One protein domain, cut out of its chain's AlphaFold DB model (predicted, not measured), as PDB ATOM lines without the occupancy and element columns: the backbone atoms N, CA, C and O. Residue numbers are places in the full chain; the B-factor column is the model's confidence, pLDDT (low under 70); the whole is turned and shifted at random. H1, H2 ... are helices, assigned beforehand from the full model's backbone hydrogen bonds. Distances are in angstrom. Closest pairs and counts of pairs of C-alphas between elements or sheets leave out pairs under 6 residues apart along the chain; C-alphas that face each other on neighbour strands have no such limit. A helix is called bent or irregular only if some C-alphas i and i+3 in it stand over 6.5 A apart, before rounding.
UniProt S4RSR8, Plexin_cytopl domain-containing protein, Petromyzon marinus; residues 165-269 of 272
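AT A GLANCE: This is residues 165 to 269 of the 272 residues of the protein "Plexin_cytopl domain-containing protein" of Petromyzon marinus (UniProt S4RSR8). Three helices, H3, H4 and H5, form a loosely packed core in which H3 and H4 run opposite ways side by side and the long, kinked H5 slants past them. H2 reaches out from the core, with residues 183 to 198 sticking out, and short H1 sits by H4 on the side away from H3. The 105 printed residues hold five named helices, H1 to H5, and no named strand, in the class all helix. The whole is elongated, 49 by 31 by 30 A, and only just loose, close to compact, with a radius of gyration of the C-alphas of 15.9 A.

IN THESE COORDINATES: H1, residues 165 to 172, begins at C-alpha 165 (95.228, 162.287, 143.384). H2 is residues 189 to 202, 19.9 A long; H3 is 205 to 216, 16.8 A; H4 is 223 to 236, 19.9 A. H5, residues 238 to 261, 32.6 A, ends at C-alpha 261 (81.189, 178.306, 176.898). H5 is irregular, C-alphas 239 and 242 being 8.9 A apart, and has a kink of 46 degrees near residue 245.

HOW THE PARTS SIT: H1 and H4 are close but not clearly touching, with closest C-alphas Leu 172 and Ser 231 at 5.1 A. H2 and H3 only just touch, with 3 pairs of C-alphas within 8 A, and only at the corner; the closest C-alphas are those of Leu 202 and Leu 208, 5.5 A, and the helices are about perpendicular at 82 degrees. H3 and H4 are close but not clearly touching, at a shallow tilt of 22 degrees, opposite ways; Glu 216 and Arg 226 have the closest C-alphas, 7.4 A. H3, with residues 205 to 209 alone, touches H5 at a steep tilt of 55 degrees, the same way; the closest C-alphas are those of Lys 205 and Val 247, 6.7 A. Every O i to N i+4 pair is within hydrogen-bond range in H1, H2, H3 and H4; in H5, 18 of 20 are.

THE WHOLE: The C-alphas of Glu 189 and His 265, the two farthest apart, are 50.6 A apart. The link from H1 to H2 is long, with 16 residues. The printed part has no cut, and no printed residue is under 70 in pLDDT.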
ATOM      1  N   ARG A 165      94.054 161.534 142.930       85.38
ATOM      2  CA  ARG A 165      95.228 162.287 143.384       85.38
ATOM      3  C   ARG A 165      95.183 163.754 142.947       85.38
ATOM      4  O   ARG A 165      95.428 164.639 143.761       85.38
ATOM      5  N   THR A 166      94.844 164.010 141.686       87.00
ATOM      6  CA  THR A 166      94.757 165.367 141.131       87.00
ATOM      7  C   THR A 166      93.528 166.102 141.670       87.00
ATOM      8  O   THR A 166      93.614 167.286 141.987       87.00
ATOM      9  N   TYR A 167      92.405 165.399 141.845       89.00
ATOM     10  CA  TYR A 167      91.211 165.945 142.493       89.00
ATOM     11  C   TYR A 167      91.490 166.374 143.941       89.00
ATOM     12  O   TYR A 167      91.271 167.532 144.292       89.00
ATOM     13  N   ALA A 168      92.032 165.472 144.763       89.38
ATOM     14  CA  ALA A 168      92.330 165.736 146.167       89.38
ATOM     15  C   ALA A 168      93.318 166.898 146.322       89.38
ATOM     16  O   ALA A 168      93.127 167.747 147.190       89.38
ATOM     17  N   LEU A 169      94.329 166.992 145.452       88.19
ATOM     18  CA  LEU A 169      95.264 168.111 145.480       88.19
ATOM     19  C   LEU A 169      94.579 169.447 145.185       88.19
ATOM     20  O   LEU A 169      94.781 170.393 145.934       88.19
ATOM     21  N   ARG A 170      93.745 169.527 144.140       89.38
ATOM     22  CA  ARG A 170      93.034 170.768 143.790       89.38
ATOM     23  C   ARG A 170      92.087 171.234 144.895       89.38
ATOM     24  O   ARG A 170      91.888 172.434 145.050       89.38
ATOM     25  N   VAL A 171      91.520 170.296 145.656       90.75
ATOM     26  CA  VAL A 171      90.654 170.594 146.805       90.75
ATOM     27  C   VAL A 171      91.466 171.047 148.022       90.75
ATOM     28  O   VAL A 171      91.103 172.030 148.660       90.75
ATOM     29  N   LEU A 172      92.562 170.353 148.350       90.62
ATOM     30  CA  LEU A 172      93.392 170.659 149.523       90.62
ATOM     31  C   LEU A 172      94.293 171.890 149.311       90.62
ATOM     32  O   LEU A 172      94.554 172.632 150.257       90.62
ATOM     33  N   PHE A 173      94.755 172.122 148.085       91.00
ATOM     34  CA  PHE A 173      95.690 173.183 147.703       91.00
ATOM     35  C   PHE A 173      95.187 173.900 146.435       91.00
ATOM     36  O   PHE A 173      95.708 173.682 145.337       91.00
ATOM     37  N   PRO A 174      94.149 174.748 146.550       88.69
ATOM     38  CA  PRO A 174      93.559 175.416 145.396       88.69
ATOM     39  C   PRO A 174      94.555 176.377 144.731       88.69
ATOM     40  O   PRO A 174      95.231 177.153 145.404       88.69
ATOM     41  N   GLY A 175      94.617 176.347 143.397       81.94
ATOM     42  CA  GLY A 175      95.465 177.244 142.599       81.94
ATOM     43  C   GLY A 175      96.953 176.873 142.554       81.94
ATOM     44  O   GLY A 175      97.750 177.680 142.082       81.94
ATOM     45  N   ILE A 176      97.334 175.683 143.034       81.69
ATOM     46  CA  ILE A 176      98.707 175.164 142.954       81.69
ATOM     47  C   ILE A 176      98.692 173.857 142.157       81.69
ATOM     48  O   ILE A 176      98.328 172.806 142.684       81.69
ATOM     49  N   ASP A 177      99.104 173.914 140.891       70.25
ATOM     50  CA  ASP A 177      99.092 172.735 140.014       70.25
ATOM     51  C   ASP A 177     100.230 171.744 140.311       70.25
ATOM     52  O   ASP A 177     100.054 170.538 140.152       70.25
ATOM     53  N   ASP A 178     101.379 172.225 140.797       74.88
ATOM     54  CA  ASP A 178     102.577 171.404 141.025       74.88
ATOM     55  C   ASP A 178     103.069 171.497 142.480       74.88
ATOM     56  O   ASP A 178     104.154 172.000 142.795       74.88
ATOM     57  N   HIS A 179     102.201 171.056 143.392       82.19
ATOM     58  CA  HIS A 179     102.463 171.087 144.827       82.19
ATOM     59  C   HIS A 179     103.560 170.071 145.219       82.19
ATOM     60  O   HIS A 179     103.487 168.918 144.787       82.19
ATOM     61  N   PRO A 180     104.515 170.416 146.110       81.94
ATOM     62  CA  PRO A 180     105.617 169.528 146.512       81.94
ATOM     63  C   PRO A 180     105.189 168.147 147.027       81.94
ATOM     64  O   PRO A 180     105.918 167.180 146.859       81.94
ATOM     65  N   VAL A 181     103.979 168.032 147.586       81.56
ATOM     66  CA  VAL A 181     103.367 166.755 148.027       81.56
ATOM     67  C   VAL A 181     103.211 165.741 146.880       81.56
ATOM     68  O   VAL A 181     103.096 164.541 147.121       81.56
ATOM     69  N   LEU A 182     103.198 166.187 145.621       72.00
ATOM     70  CA  LEU A 182     103.153 165.287 144.469       72.00
ATOM     71  C   LEU A 182     104.518 164.714 144.080       72.00
ATOM     72  O   LEU A 182     104.565 163.685 143.396       72.00
ATOM     73  N   ARG A 183     105.608 165.357 144.492       77.81
ATOM     74  CA  ARG A 183     106.958 164.987 144.080       77.81
ATOM     75  C   ARG A 183     107.613 164.104 145.143       77.81
ATOM     76  O   ARG A 183     107.340 164.282 146.330       77.81
ATOM     77  N   PRO A 184     108.467 163.148 144.742       75.00
ATOM     78  CA  PRO A 184     109.330 162.471 145.697       75.00
ATOM     79  C   PRO A 184     110.197 163.517 146.405       75.00
ATOM     80  O   PRO A 184     110.745 164.421 145.772       75.00
ATOM     81  N   LEU A 185     110.252 163.433 147.733       79.88
ATOM     82  CA  LEU A 185     110.968 164.402 148.548       79.88
ATOM     83  C   LEU A 185     112.458 164.037 148.562       79.88
ATOM     84  O   LEU A 185     112.862 163.103 149.249       79.88
ATOM     85  N   GLU A 186     113.277 164.764 147.807       80.38
ATOM     86  CA  GLU A 186     114.736 164.619 147.847       80.38
ATOM     87  C   GLU A 186     115.299 165.476 148.984       80.38
ATOM     88  O   GLU A 186     115.535 166.677 148.836       80.38
ATOM     89  N   VAL A 187     115.465 164.869 150.159       85.62
ATOM     90  CA  VAL A 187     116.013 165.527 151.351       85.62
ATOM     91  C   VAL A 187     117.219 164.764 151.898       85.62
ATOM     92  O   VAL A 187     117.309 163.552 151.720       85.62
ATOM     93  N   PRO A 188     118.156 165.444 152.588       89.56
ATOM     94  CA  PRO A 188     119.256 164.766 153.266       89.56
ATOM     95  C   PRO A 188     118.740 163.720 154.262       89.56
ATOM     96  O   PRO A 188     117.765 163.970 154.972       89.56
ATOM     97  N   GLU A 189     119.454 162.602 154.405       86.88
ATOM     98  CA  GLU A 189     119.064 161.466 155.264       86.88
ATOM     99  C   GLU A 189     118.768 161.881 156.723       86.88
ATOM    100  O   GLU A 189     117.903 161.322 157.397       86.88
ATOM    101  N   CYS A 190     119.456 162.910 157.230       88.44
ATOM    102  CA  CYS A 190     119.201 163.460 158.564       88.44
ATOM    103  C   CYS A 190     117.801 164.088 158.693       88.44
ATOM    104  O   CYS A 190     117.160 163.965 159.737       88.44
ATOM    105  N   VAL A 191     117.328 164.766 157.645       91.88
ATOM    106  CA  VAL A 191     116.001 165.398 157.609       91.88
ATOM    107  C   VAL A 191     114.924 164.331 157.457       91.88
ATOM    108  O   VAL A 191     113.912 164.397 158.149       91.88
ATOM    109  N   GLU A 192     115.166 163.310 156.635       89.56
ATOM    110  CA  GLU A 192     114.259 162.169 156.478       89.56
ATOM    111  C   GLU A 192     114.030 161.437 157.811       89.56
ATOM    112  O   GLU A 192     112.887 161.203 158.206       89.56
ATOM    113  N   LYS A 193     115.100 161.184 158.580       91.81
ATOM    114  CA  LYS A 193     115.004 160.622 159.941       91.81
ATOM    115  C   LYS A 193     114.176 161.507 160.877       91.81
ATOM    116  O   LYS A 193     113.361 160.998 161.645       91.81
ATOM    117  N   GLY A 194     114.359 162.826 160.807       93.75
ATOM    118  CA  GLY A 194     113.569 163.786 161.583       93.75
ATOM    119  C   GLY A 194     112.083 163.768 161.213       93.75
ATOM    120  O   GLY A 194     111.228 163.766 162.096       93.75
ATOM    121  N   LEU A 195     111.770 163.693 159.917       92.06
ATOM    122  CA  LEU A 195     110.399 163.610 159.412       92.06
ATOM    123  C   LEU A 195     109.721 162.297 159.811       92.06
ATOM    124  O   LEU A 195     108.559 162.324 160.209       92.06
ATOM    125  N   ALA A 196     110.441 161.174 159.801       91.00
ATOM    126  CA  ALA A 196     109.917 159.892 160.271       91.00
ATOM    127  C   ALA A 196     109.543 159.935 161.767       91.00
ATOM    128  O   ALA A 196     108.471 159.471 162.160       91.00
ATOM    129  N   LEU A 197     110.383 160.547 162.612       94.56
ATOM    130  CA  LEU A 197     110.061 160.770 164.029       94.56
ATOM    131  C   LEU A 197     108.872 161.723 164.198       94.56
ATOM    132  O   LEU A 197     108.024 161.521 165.068       94.56
ATOM    133  N   PHE A 198     108.773 162.749 163.354       94.75
ATOM    134  CA  PHE A 198     107.631 163.655 163.365       94.75
ATOM    135  C   PHE A 198     106.328 162.951 162.959       94.75
ATOM    136  O   PHE A 198     105.303 163.161 163.602       94.75
ATOM    137  N   GLU A 199     106.355 162.051 161.975       91.88
ATOM    138  CA  GLU A 199     105.198 161.221 161.622       91.88
ATOM    139  C   GLU A 199     104.759 160.338 162.802       91.88
ATOM    140  O   GLU A 199     103.563 160.207 163.081       91.88
ATOM    141  N   GLN A 200     105.711 159.778 163.558       93.69
ATOM    142  CA  GLN A 200     105.403 159.034 164.783       93.69
ATOM    143  C   GLN A 200     104.716 159.918 165.833       93.69
ATOM    144  O   GLN A 200     103.745 159.479 166.456       93.69
ATOM    145  N   LEU A 201     105.156 161.172 165.992       94.94
ATOM    146  CA  LEU A 201     104.497 162.145 166.868       94.94
ATOM    147  C   LEU A 201     103.081 162.481 166.386       94.94
ATOM    148  O   LEU A 201     102.161 162.509 167.203       94.94
ATOM    149  N   LEU A 202     102.865 162.661 165.078       93.50
ATOM    150  CA  LEU A 202     101.526 162.857 164.505       93.50
ATOM    151  C   LEU A 202     100.608 161.651 164.762       93.50
ATOM    152  O   LEU A 202      99.400 161.816 164.951       93.50
ATOM    153  N   GLY A 203     101.179 160.447 164.847       92.00
ATOM    154  CA  GLY A 203     100.487 159.228 165.268       92.00
ATOM    155  C   GLY A 203     100.021 159.227 166.731       92.00
ATOM    156  O   GLY A 203      99.180 158.407 167.098       92.00
ATOM    157  N   CYS A 204     100.512 160.142 167.572       94.25
ATOM    158  CA  CYS A 204     100.060 160.301 168.949       94.25
ATOM    159  C   CYS A 204      98.868 161.271 169.031       94.25
ATOM    160  O   CYS A 204      99.009 162.479 168.828       94.25
ATOM    161  N   LYS A 205      97.694 160.750 169.421       93.38
ATOM    162  CA  LYS A 205      96.438 161.525 169.498       93.38
ATOM    163  C   LYS A 205      96.575 162.790 170.344       93.38
ATOM    164  O   LYS A 205      96.124 163.857 169.944       93.38
ATOM    165  N   LEU A 206      97.194 162.666 171.518       93.81
ATOM    166  CA  LEU A 206      97.355 163.784 172.445       93.81
ATOM    167  C   LEU A 206      98.266 164.867 171.862       93.81
ATOM    168  O   LEU A 206      97.921 166.045 171.933       93.81
ATOM    169  N   PHE A 207      99.389 164.466 171.260       95.81
ATOM    170  CA  PHE A 207     100.307 165.398 170.613       95.81
ATOM    171  C   PHE A 207      99.593 166.186 169.519       95.81
ATOM    172  O   PHE A 207      99.627 167.410 169.548       95.81
ATOM    173  N   LEU A 208      98.888 165.506 168.609       94.81
ATOM    174  CA  LEU A 208      98.223 166.160 167.485       94.81
ATOM    175  C   LEU A 208      97.130 167.142 167.940       94.81
ATOM    176  O   LEU A 208      97.052 168.258 167.429       94.81
ATOM    177  N   LEU A 209      96.331 166.771 168.947       94.88
ATOM    178  CA  LEU A 209      95.327 167.669 169.529       94.88
ATOM    179  C   LEU A 209      95.968 168.913 170.153       94.88
ATOM    180  O   LEU A 209      95.519 170.031 169.909       94.88
ATOM    181  N   VAL A 210      97.023 168.735 170.954       95.31
ATOM    182  CA  VAL A 210      97.735 169.855 171.585       95.31
ATOM    183  C   VAL A 210      98.429 170.718 170.534       95.31
ATOM    184  O   VAL A 210      98.381 171.941 170.633       95.31
ATOM    185  N   PHE A 211      99.015 170.108 169.507       95.06
ATOM    186  CA  PHE A 211      99.688 170.785 168.406       95.06
ATOM    187  C   PHE A 211      98.736 171.722 167.654       95.06
ATOM    188  O   PHE A 211      99.001 172.922 167.581       95.06
ATOM    189  N   VAL A 212      97.583 171.215 167.196       94.50
ATOM    190  CA  VAL A 212      96.562 172.029 166.510       94.50
ATOM    191  C   VAL A 212      96.074 173.164 167.411       94.50
ATOM    192  O   VAL A 212      96.104 174.325 167.007       94.50
ATOM    193  N   ARG A 213      95.714 172.864 168.667       91.94
ATOM    194  CA  ARG A 213      95.243 173.878 169.627       91.94
ATOM    195  C   ARG A 213      96.282 174.972 169.882       91.94
ATOM    196  O   ARG A 213      95.927 176.142 170.006       91.94
ATOM    197  N   THR A 214      97.557 174.598 169.975       94.31
ATOM    198  CA  THR A 214      98.654 175.535 170.250       94.31
ATOM    199  C   THR A 214      98.886 176.475 169.073       94.31
ATOM    200  O   THR A 214      99.105 177.666 169.293       94.31
ATOM    201  N   LEU A 215      98.795 175.964 167.840       94.06
ATOM    202  CA  LEU A 215      98.900 176.774 166.626       94.06
ATOM    203  C   LEU A 215      97.696 177.707 166.464       94.06
ATOM    204  O   LEU A 215      97.877 178.903 166.246       94.06
ATOM    205  N   GLU A 216      96.475 177.208 166.669       90.94
ATOM    206  CA  GLU A 216      95.257 178.026 166.598       90.94
ATOM    207  C   GLU A 216      95.195 179.140 167.652       90.94
ATOM    208  O   GLU A 216      94.577 180.180 167.412       90.94
ATOM    209  N   ALA A 217      95.824 178.943 168.813       91.38
ATOM    210  CA  ALA A 217      95.890 179.947 169.872       91.38
ATOM    211  C   ALA A 217      96.825 181.128 169.545       91.38
ATOM    212  O   ALA A 217      96.727 182.179 170.186       91.38
ATOM    213  N   GLN A 218      97.726 180.991 168.564       93.94
ATOM    214  CA  GLN A 218      98.641 182.067 168.189       93.94
ATOM    215  C   GLN A 218      97.901 183.190 167.456       93.94
ATOM    216  O   GLN A 218      97.213 182.968 166.461       93.94
ATOM    217  N   ARG A 219      98.104 184.441 167.893       88.25
ATOM    218  CA  ARG A 219      97.482 185.621 167.257       88.25
ATOM    219  C   ARG A 219      97.942 185.848 165.813       88.25
ATOM    220  O   ARG A 219      97.197 186.428 165.034       88.25
ATOM    221  N   GLY A 220      99.152 185.403 165.472       90.75
ATOM    222  CA  GLY A 220      99.704 185.491 164.119       90.75
ATOM    223  C   GLY A 220      99.229 184.390 163.168       90.75
ATOM    224  O   GLY A 220      99.576 184.434 161.995       90.75
ATOM    225  N   PHE A 221      98.454 183.410 163.648       93.25
ATOM    226  CA  PHE A 221      98.020 182.273 162.840       93.25
ATOM    227  C   PHE A 221      96.749 182.613 162.058       93.25
ATOM    228  O   PHE A 221      95.630 182.596 162.592       93.25
ATOM    229  N   SER A 222      96.935 182.973 160.787       92.12
ATOM    230  CA  SER A 222      95.867 183.463 159.918       92.12
ATOM    231  C   SER A 222      94.922 182.344 159.461       92.12
ATOM    232  O   SER A 222      95.231 181.157 159.566       92.12
ATOM    233  N   MET A 223      93.766 182.706 158.892       88.38
ATOM    234  CA  MET A 223      92.853 181.722 158.285       88.38
ATOM    235  C   MET A 223      93.503 180.941 157.132       88.38
ATOM    236  O   MET A 223      93.184 179.772 156.932       88.38
ATOM    237  N   ARG A 224      94.443 181.557 156.402       90.31
ATOM    238  CA  ARG A 224      95.200 180.876 155.344       90.31
ATOM    239  C   ARG A 224      96.131 179.817 155.931       90.31
ATOM    240  O   ARG A 224      96.173 178.704 155.420       90.31
ATOM    241  N   ASP A 225      96.816 180.138 157.026       92.50
ATOM    242  CA  ASP A 225      97.723 179.200 157.698       92.50
ATOM    243  C   ASP A 225      96.959 178.023 158.310       92.50
ATOM    244  O   ASP A 225      97.425 176.888 158.243       92.50
ATOM    245  N   ARG A 226      95.745 178.271 158.823       93.00
ATOM    246  CA  ARG A 226      94.826 177.219 159.288       93.00
ATOM    247  C   ARG A 226      94.459 176.255 158.166       93.00
ATOM    248  O   ARG A 226      94.567 175.048 158.352       93.00
ATOM    249  N   GLY A 227      94.065 176.787 157.006       92.06
ATOM    250  CA  GLY A 227      93.752 175.982 155.825       92.06
ATOM    251  C   GLY A 227      94.956 175.167 155.351       92.06
ATOM    252  O   GLY A 227      94.848 173.958 155.188       92.06
ATOM    253  N   ASN A 228      96.127 175.799 155.233       91.25
ATOM    254  CA  ASN A 228      97.357 175.119 154.823       91.25
ATOM    255  C   ASN A 228      97.762 174.009 155.802       91.25
ATOM    256  O   ASN A 228      98.099 172.907 155.370       91.25
ATOM    257  N   LEU A 229      97.705 174.273 157.112       93.69
ATOM    258  CA  LEU A 229      97.980 173.271 158.141       93.69
ATOM    259  C   LEU A 229      97.008 172.097 158.029       93.69
ATOM    260  O   LEU A 229      97.450 170.951 158.013       93.69
ATOM    261  N   ALA A 230      95.705 172.370 157.940       94.06
ATOM    262  CA  ALA A 230      94.689 171.331 157.818       94.06
ATOM    263  C   ALA A 230      94.933 170.464 156.576       94.06
ATOM    264  O   ALA A 230      94.938 169.238 156.678       94.06
ATOM    265  N   SER A 231      95.227 171.082 155.431       93.44
ATOM    266  CA  SER A 231      95.530 170.379 154.186       93.44
ATOM    267  C   SER A 231      96.790 169.518 154.277       93.44
ATOM    268  O   SER A 231      96.781 168.375 153.824       93.44
ATOM    269  N   LEU A 232      97.860 170.020 154.901       92.31
ATOM    270  CA  LEU A 232      99.105 169.270 155.098       92.31
ATOM    271  C   LEU A 232      98.934 168.108 156.084       92.31
ATOM    272  O   LEU A 232      99.419 167.013 155.816       92.31
ATOM    273  N   VAL A 233      98.221 168.320 157.193       93.62
ATOM    274  CA  VAL A 233      97.923 167.265 158.173       93.62
ATOM    275  C   VAL A 233      97.051 166.183 157.536       93.62
ATOM    276  O   VAL A 233      97.360 165.002 157.670       93.62
ATOM    277  N   MET A 234      96.017 166.557 156.777       93.12
ATOM    278  CA  MET A 234      95.178 165.595 156.056       93.12
ATOM    279  C   MET A 234      95.967 164.823 154.997       93.12
ATOM    280  O   MET A 234      95.828 163.605 154.915       93.12
ATOM    281  N   ALA A 235      96.843 165.492 154.243       90.75
ATOM    282  CA  ALA A 235      97.716 164.833 153.275       90.75
ATOM    283  C   ALA A 235      98.692 163.852 153.952       90.75
ATOM    284  O   ALA A 235      98.844 162.723 153.488       90.75
ATOM    285  N   ALA A 236      99.303 164.241 155.077       90.19
ATOM    286  CA  ALA A 236     100.207 163.383 155.846       90.19
ATOM    287  C   ALA A 236      99.485 162.174 156.469       90.19
ATOM    288  O   ALA A 236     100.055 161.093 156.595       90.19
ATOM    289  N   MET A 237      98.212 162.336 156.840       90.31
ATOM    290  CA  MET A 237      97.403 161.300 157.488       90.31
ATOM    291  C   MET A 237      96.512 160.508 156.524       90.31
ATOM    292  O   MET A 237      95.731 159.666 156.972       90.31
ATOM    293  N   GLN A 238      96.641 160.723 155.213       89.31
ATOM    294  CA  GLN A 238      95.822 160.087 154.178       89.31
ATOM    295  C   GLN A 238      95.803 158.551 154.292       89.31
ATOM    296  O   GLN A 238      94.762 157.921 154.113       89.31
ATOM    297  N   GLY A 239      96.935 157.934 154.652       89.56
ATOM    298  CA  GLY A 239      97.045 156.483 154.848       89.56
ATOM    299  C   GLY A 239      96.376 155.947 156.124       89.56
ATOM    300  O   GLY A 239      96.248 154.737 156.283       89.56
ATOM    301  N   ARG A 240      95.945 156.821 157.045       92.94
ATOM    302  CA  ARG A 240      95.357 156.468 158.353       92.94
ATOM    303  C   ARG A 240      94.053 157.233 158.605       92.94
ATOM    304  O   ARG A 240      93.847 157.807 159.675       92.94
ATOM    305  N   MET A 241      93.146 157.223 157.627       92.25
ATOM    306  CA  MET A 241      91.924 158.040 157.656       92.25
ATOM    307  C   MET A 241      90.984 157.739 158.841       92.25
ATOM    308  O   MET A 241      90.305 158.645 159.328       92.25
ATOM    309  N   GLY A 242      90.987 156.507 159.368       93.56
ATOM    310  CA  GLY A 242      90.260 156.169 160.599       93.56
ATOM    311  C   GLY A 242      90.745 156.987 161.802       93.56
ATOM    312  O   GLY A 242      89.956 157.651 162.467       93.56
ATOM    313  N   TYR A 243      92.064 157.039 162.005       94.19
ATOM    314  CA  TYR A 243      92.679 157.840 163.064       94.19
ATOM    315  C   TYR A 243      92.464 159.349 162.847       94.19
ATOM    316  O   TYR A 243      92.106 160.055 163.790       94.19
ATOM    317  N   ALA A 244      92.591 159.838 161.607       94.31
ATOM    318  CA  ALA A 244      92.309 161.239 161.271       94.31
ATOM    319  C   ALA A 244      90.868 161.640 161.632       94.31
ATOM    320  O   ALA A 244      90.636 162.698 162.217       94.31
ATOM    321  N   THR A 245      89.904 160.761 161.354       95.12
ATOM    322  CA  THR A 245      88.488 160.982 161.671       95.12
ATOM    323  C   THR A 245      88.253 161.069 163.179       95.12
ATOM    324  O   THR A 245      87.501 161.928 163.639       95.12
ATOM    325  N   ASP A 246      88.904 160.219 163.971       95.38
ATOM    326  CA  ASP A 246      88.758 160.235 165.431       95.38
ATOM    327  C   ASP A 246      89.369 161.481 166.076       95.38
ATOM    328  O   ASP A 246      88.847 161.991 167.072       95.38
ATOM    329  N   VAL A 247      90.465 161.991 165.512       94.94
ATOM    330  CA  VAL A 247      91.045 163.280 165.906       94.94
ATOM    331  C   VAL A 247      90.103 164.422 165.520       94.94
ATOM    332  O   VAL A 247      89.805 165.264 166.365       94.94
ATOM    333  N   LEU A 248      89.571 164.421 164.293       94.75
ATOM    334  CA  LEU A 248      88.631 165.435 163.810       94.75
ATOM    335  C   LEU A 248      87.364 165.505 164.672       94.75
ATOM    336  O   LEU A 248      86.947 166.594 165.055       94.75
ATOM    337  N   LYS A 249      86.778 164.354 165.029       95.12
ATOM    338  CA  LYS A 249      85.620 164.284 165.935       95.12
ATOM    339  C   LYS A 249      85.910 164.951 167.276       95.12
ATOM    340  O   LYS A 249      85.075 165.701 167.772       95.12
ATOM    341  N   GLN A 250      87.087 164.692 167.848       94.81
ATOM    342  CA  GLN A 250      87.483 165.307 169.112       94.81
ATOM    343  C   GLN A 250      87.664 166.823 168.964       94.81
ATOM    344  O   GLN A 250      87.106 167.569 169.760       94.81
ATOM    345  N   LEU A 251      88.375 167.283 167.928       93.88
ATOM    346  CA  LEU A 251      88.563 168.714 167.660       93.88
ATOM    347  C   LEU A 251      87.225 169.438 167.460       93.88
ATOM    348  O   LEU A 251      87.032 170.537 167.974       93.88
ATOM    349  N   LEU A 252      86.280 168.808 166.757       93.88
ATOM    350  CA  LEU A 252      84.942 169.350 166.545       93.88
ATOM    351  C   LEU A 252      84.149 169.425 167.857       93.88
ATOM    352  O   LEU A 252      83.500 170.435 168.124       93.88
ATOM    353  N   ALA A 253      84.217 168.382 168.689       93.50
ATOM    354  CA  ALA A 253      83.580 168.372 170.002       93.50
ATOM    355  C   ALA A 253      84.138 169.483 170.904       93.50
ATOM    356  O   ALA A 253      83.368 170.208 171.536       93.50
ATOM    357  N   ASP A 254      85.457 169.676 170.902       90.44
ATOM    358  CA  ASP A 254      86.109 170.746 171.656       90.44
ATOM    359  C   ASP A 254      85.704 172.133 171.130       90.44
ATOM    360  O   ASP A 254      85.448 173.050 171.914       90.44
ATOM    361  N   LEU A 255      85.607 172.296 169.805       89.62
ATOM    362  CA  LEU A 255      85.144 173.533 169.178       89.62
ATOM    363  C   LEU A 255      83.710 173.865 169.605       89.62
ATOM    364  O   LEU A 255      83.422 175.016 169.936       89.62
ATOM    365  N   ILE A 256      82.825 172.865 169.626       91.00
ATOM    366  CA  ILE A 256      81.439 173.007 170.087       91.00
ATOM    367  C   ILE A 256      81.409 173.408 171.561       91.00
ATOM    368  O   ILE A 256      80.757 174.395 171.900       91.00
ATOM    369  N   ALA A 257      82.146 172.702 172.424       90.19
ATOM    370  CA  ALA A 257      82.217 173.007 173.850       90.19
ATOM    371  C   ALA A 257      82.686 174.453 174.092       90.19
ATOM    372  O   ALA A 257      82.010 175.219 174.777       90.19
ATOM    373  N   LYS A 258      83.762 174.881 173.423       87.38
ATOM    374  CA  LYS A 258      84.292 176.249 173.513       87.38
ATOM    375  C   LYS A 258      83.307 177.310 173.001       87.38
ATOM    376  O   LYS A 258      83.243 178.423 173.531       87.38
ATOM    377  N   ASN A 259      82.528 177.002 171.962       86.56
ATOM    378  CA  ASN A 259      81.508 177.921 171.447       86.56
ATOM    379  C   ASN A 259      80.328 178.071 172.422       86.56
ATOM    380  O   ASN A 259      79.839 179.179 172.638       86.56
ATOM    381  N   LEU A 260      79.916 176.971 173.059       86.06
ATOM    382  CA  LEU A 260      78.883 176.978 174.097       86.06
ATOM    383  C   LEU A 260      79.341 177.753 175.341       86.06
ATOM    384  O   LEU A 260      78.590 178.580 175.856       86.06
ATOM    385  N   GLU A 261      80.588 177.559 175.782       87.75
ATOM    386  CA  GLU A 261      81.189 178.306 176.898       87.75
ATOM    387  C   GLU A 261      81.262 179.812 176.625       87.75
ATOM    388  O   GLU A 261      80.959 180.630 177.495       87.75
ATOM    389  N   SER A 262      81.598 180.199 175.391       84.00
ATOM    390  CA  SER A 262      81.637 181.607 174.969       84.00
ATOM    391  C   SER A 262      80.253 182.227 174.731       84.00
ATOM    392  O   SER A 262      80.169 183.373 174.288       84.00
ATOM    393  N   LYS A 263      79.165 181.507 175.056       82.25
ATOM    394  CA  LYS A 263      77.767 181.911 174.815       82.25
ATOM    395  C   LYS A 263      77.517 182.286 173.348       82.25
ATOM    396  O   LYS A 263      76.701 183.160 173.050       82.25
ATOM    397  N   GLY A 264      78.234 181.637 172.432       77.31
ATOM    398  CA  GLY A 264      78.057 181.811 171.000       77.31
ATOM    399  C   GLY A 264      76.662 181.374 170.561       77.31
ATOM    400  O   GLY A 264      76.074 180.437 171.104       77.31
ATOM    401  N   HIS A 265      76.103 182.064 169.568       78.75
ATOM    402  CA  HIS A 265      74.809 181.676 169.023       78.75
ATOM    403  C   HIS A 265      74.953 180.335 168.277       78.75
ATOM    404  O   HIS A 265      75.721 180.266 167.316       78.75
ATOM    405  N   PRO A 266      74.182 179.287 168.619       78.06
ATOM    406  CA  PRO A 266      74.409 177.933 168.105       78.06
ATOM    407  C   PRO A 266      74.272 177.834 166.579       78.06
ATOM    408  O   PRO A 266      74.999 177.083 165.941       78.06
ATOM    409  N   LYS A 267      73.413 178.660 165.956       78.31
ATOM    410  CA  LYS A 267      73.278 178.720 164.483       78.31
ATOM    411  C   LYS A 267      74.464 179.379 163.755       78.31
ATOM    412  O   LYS A 267      74.444 179.463 162.533       78.31
ATOM    413  N   LEU A 268      75.442 179.925 164.481       80.56
ATOM    414  CA  LEU A 268      76.646 180.531 163.902       80.56
ATOM    415  C   LEU A 268      77.866 179.599 163.962       80.56
ATOM    416  O   LEU A 268      78.906 179.941 163.400       80.56
ATOM    417  N   LEU A 269      77.744 178.436 164.606       80.31
ATOM    418  CA  LEU A 269      78.797 177.427 164.661       80.31
ATOM    419  C   LEU A 269      79.120 176.911 163.245       80.31
ATOM    420  O   LEU A 269      78.205 176.668 162.462       80.31
TER     421      LEU A 269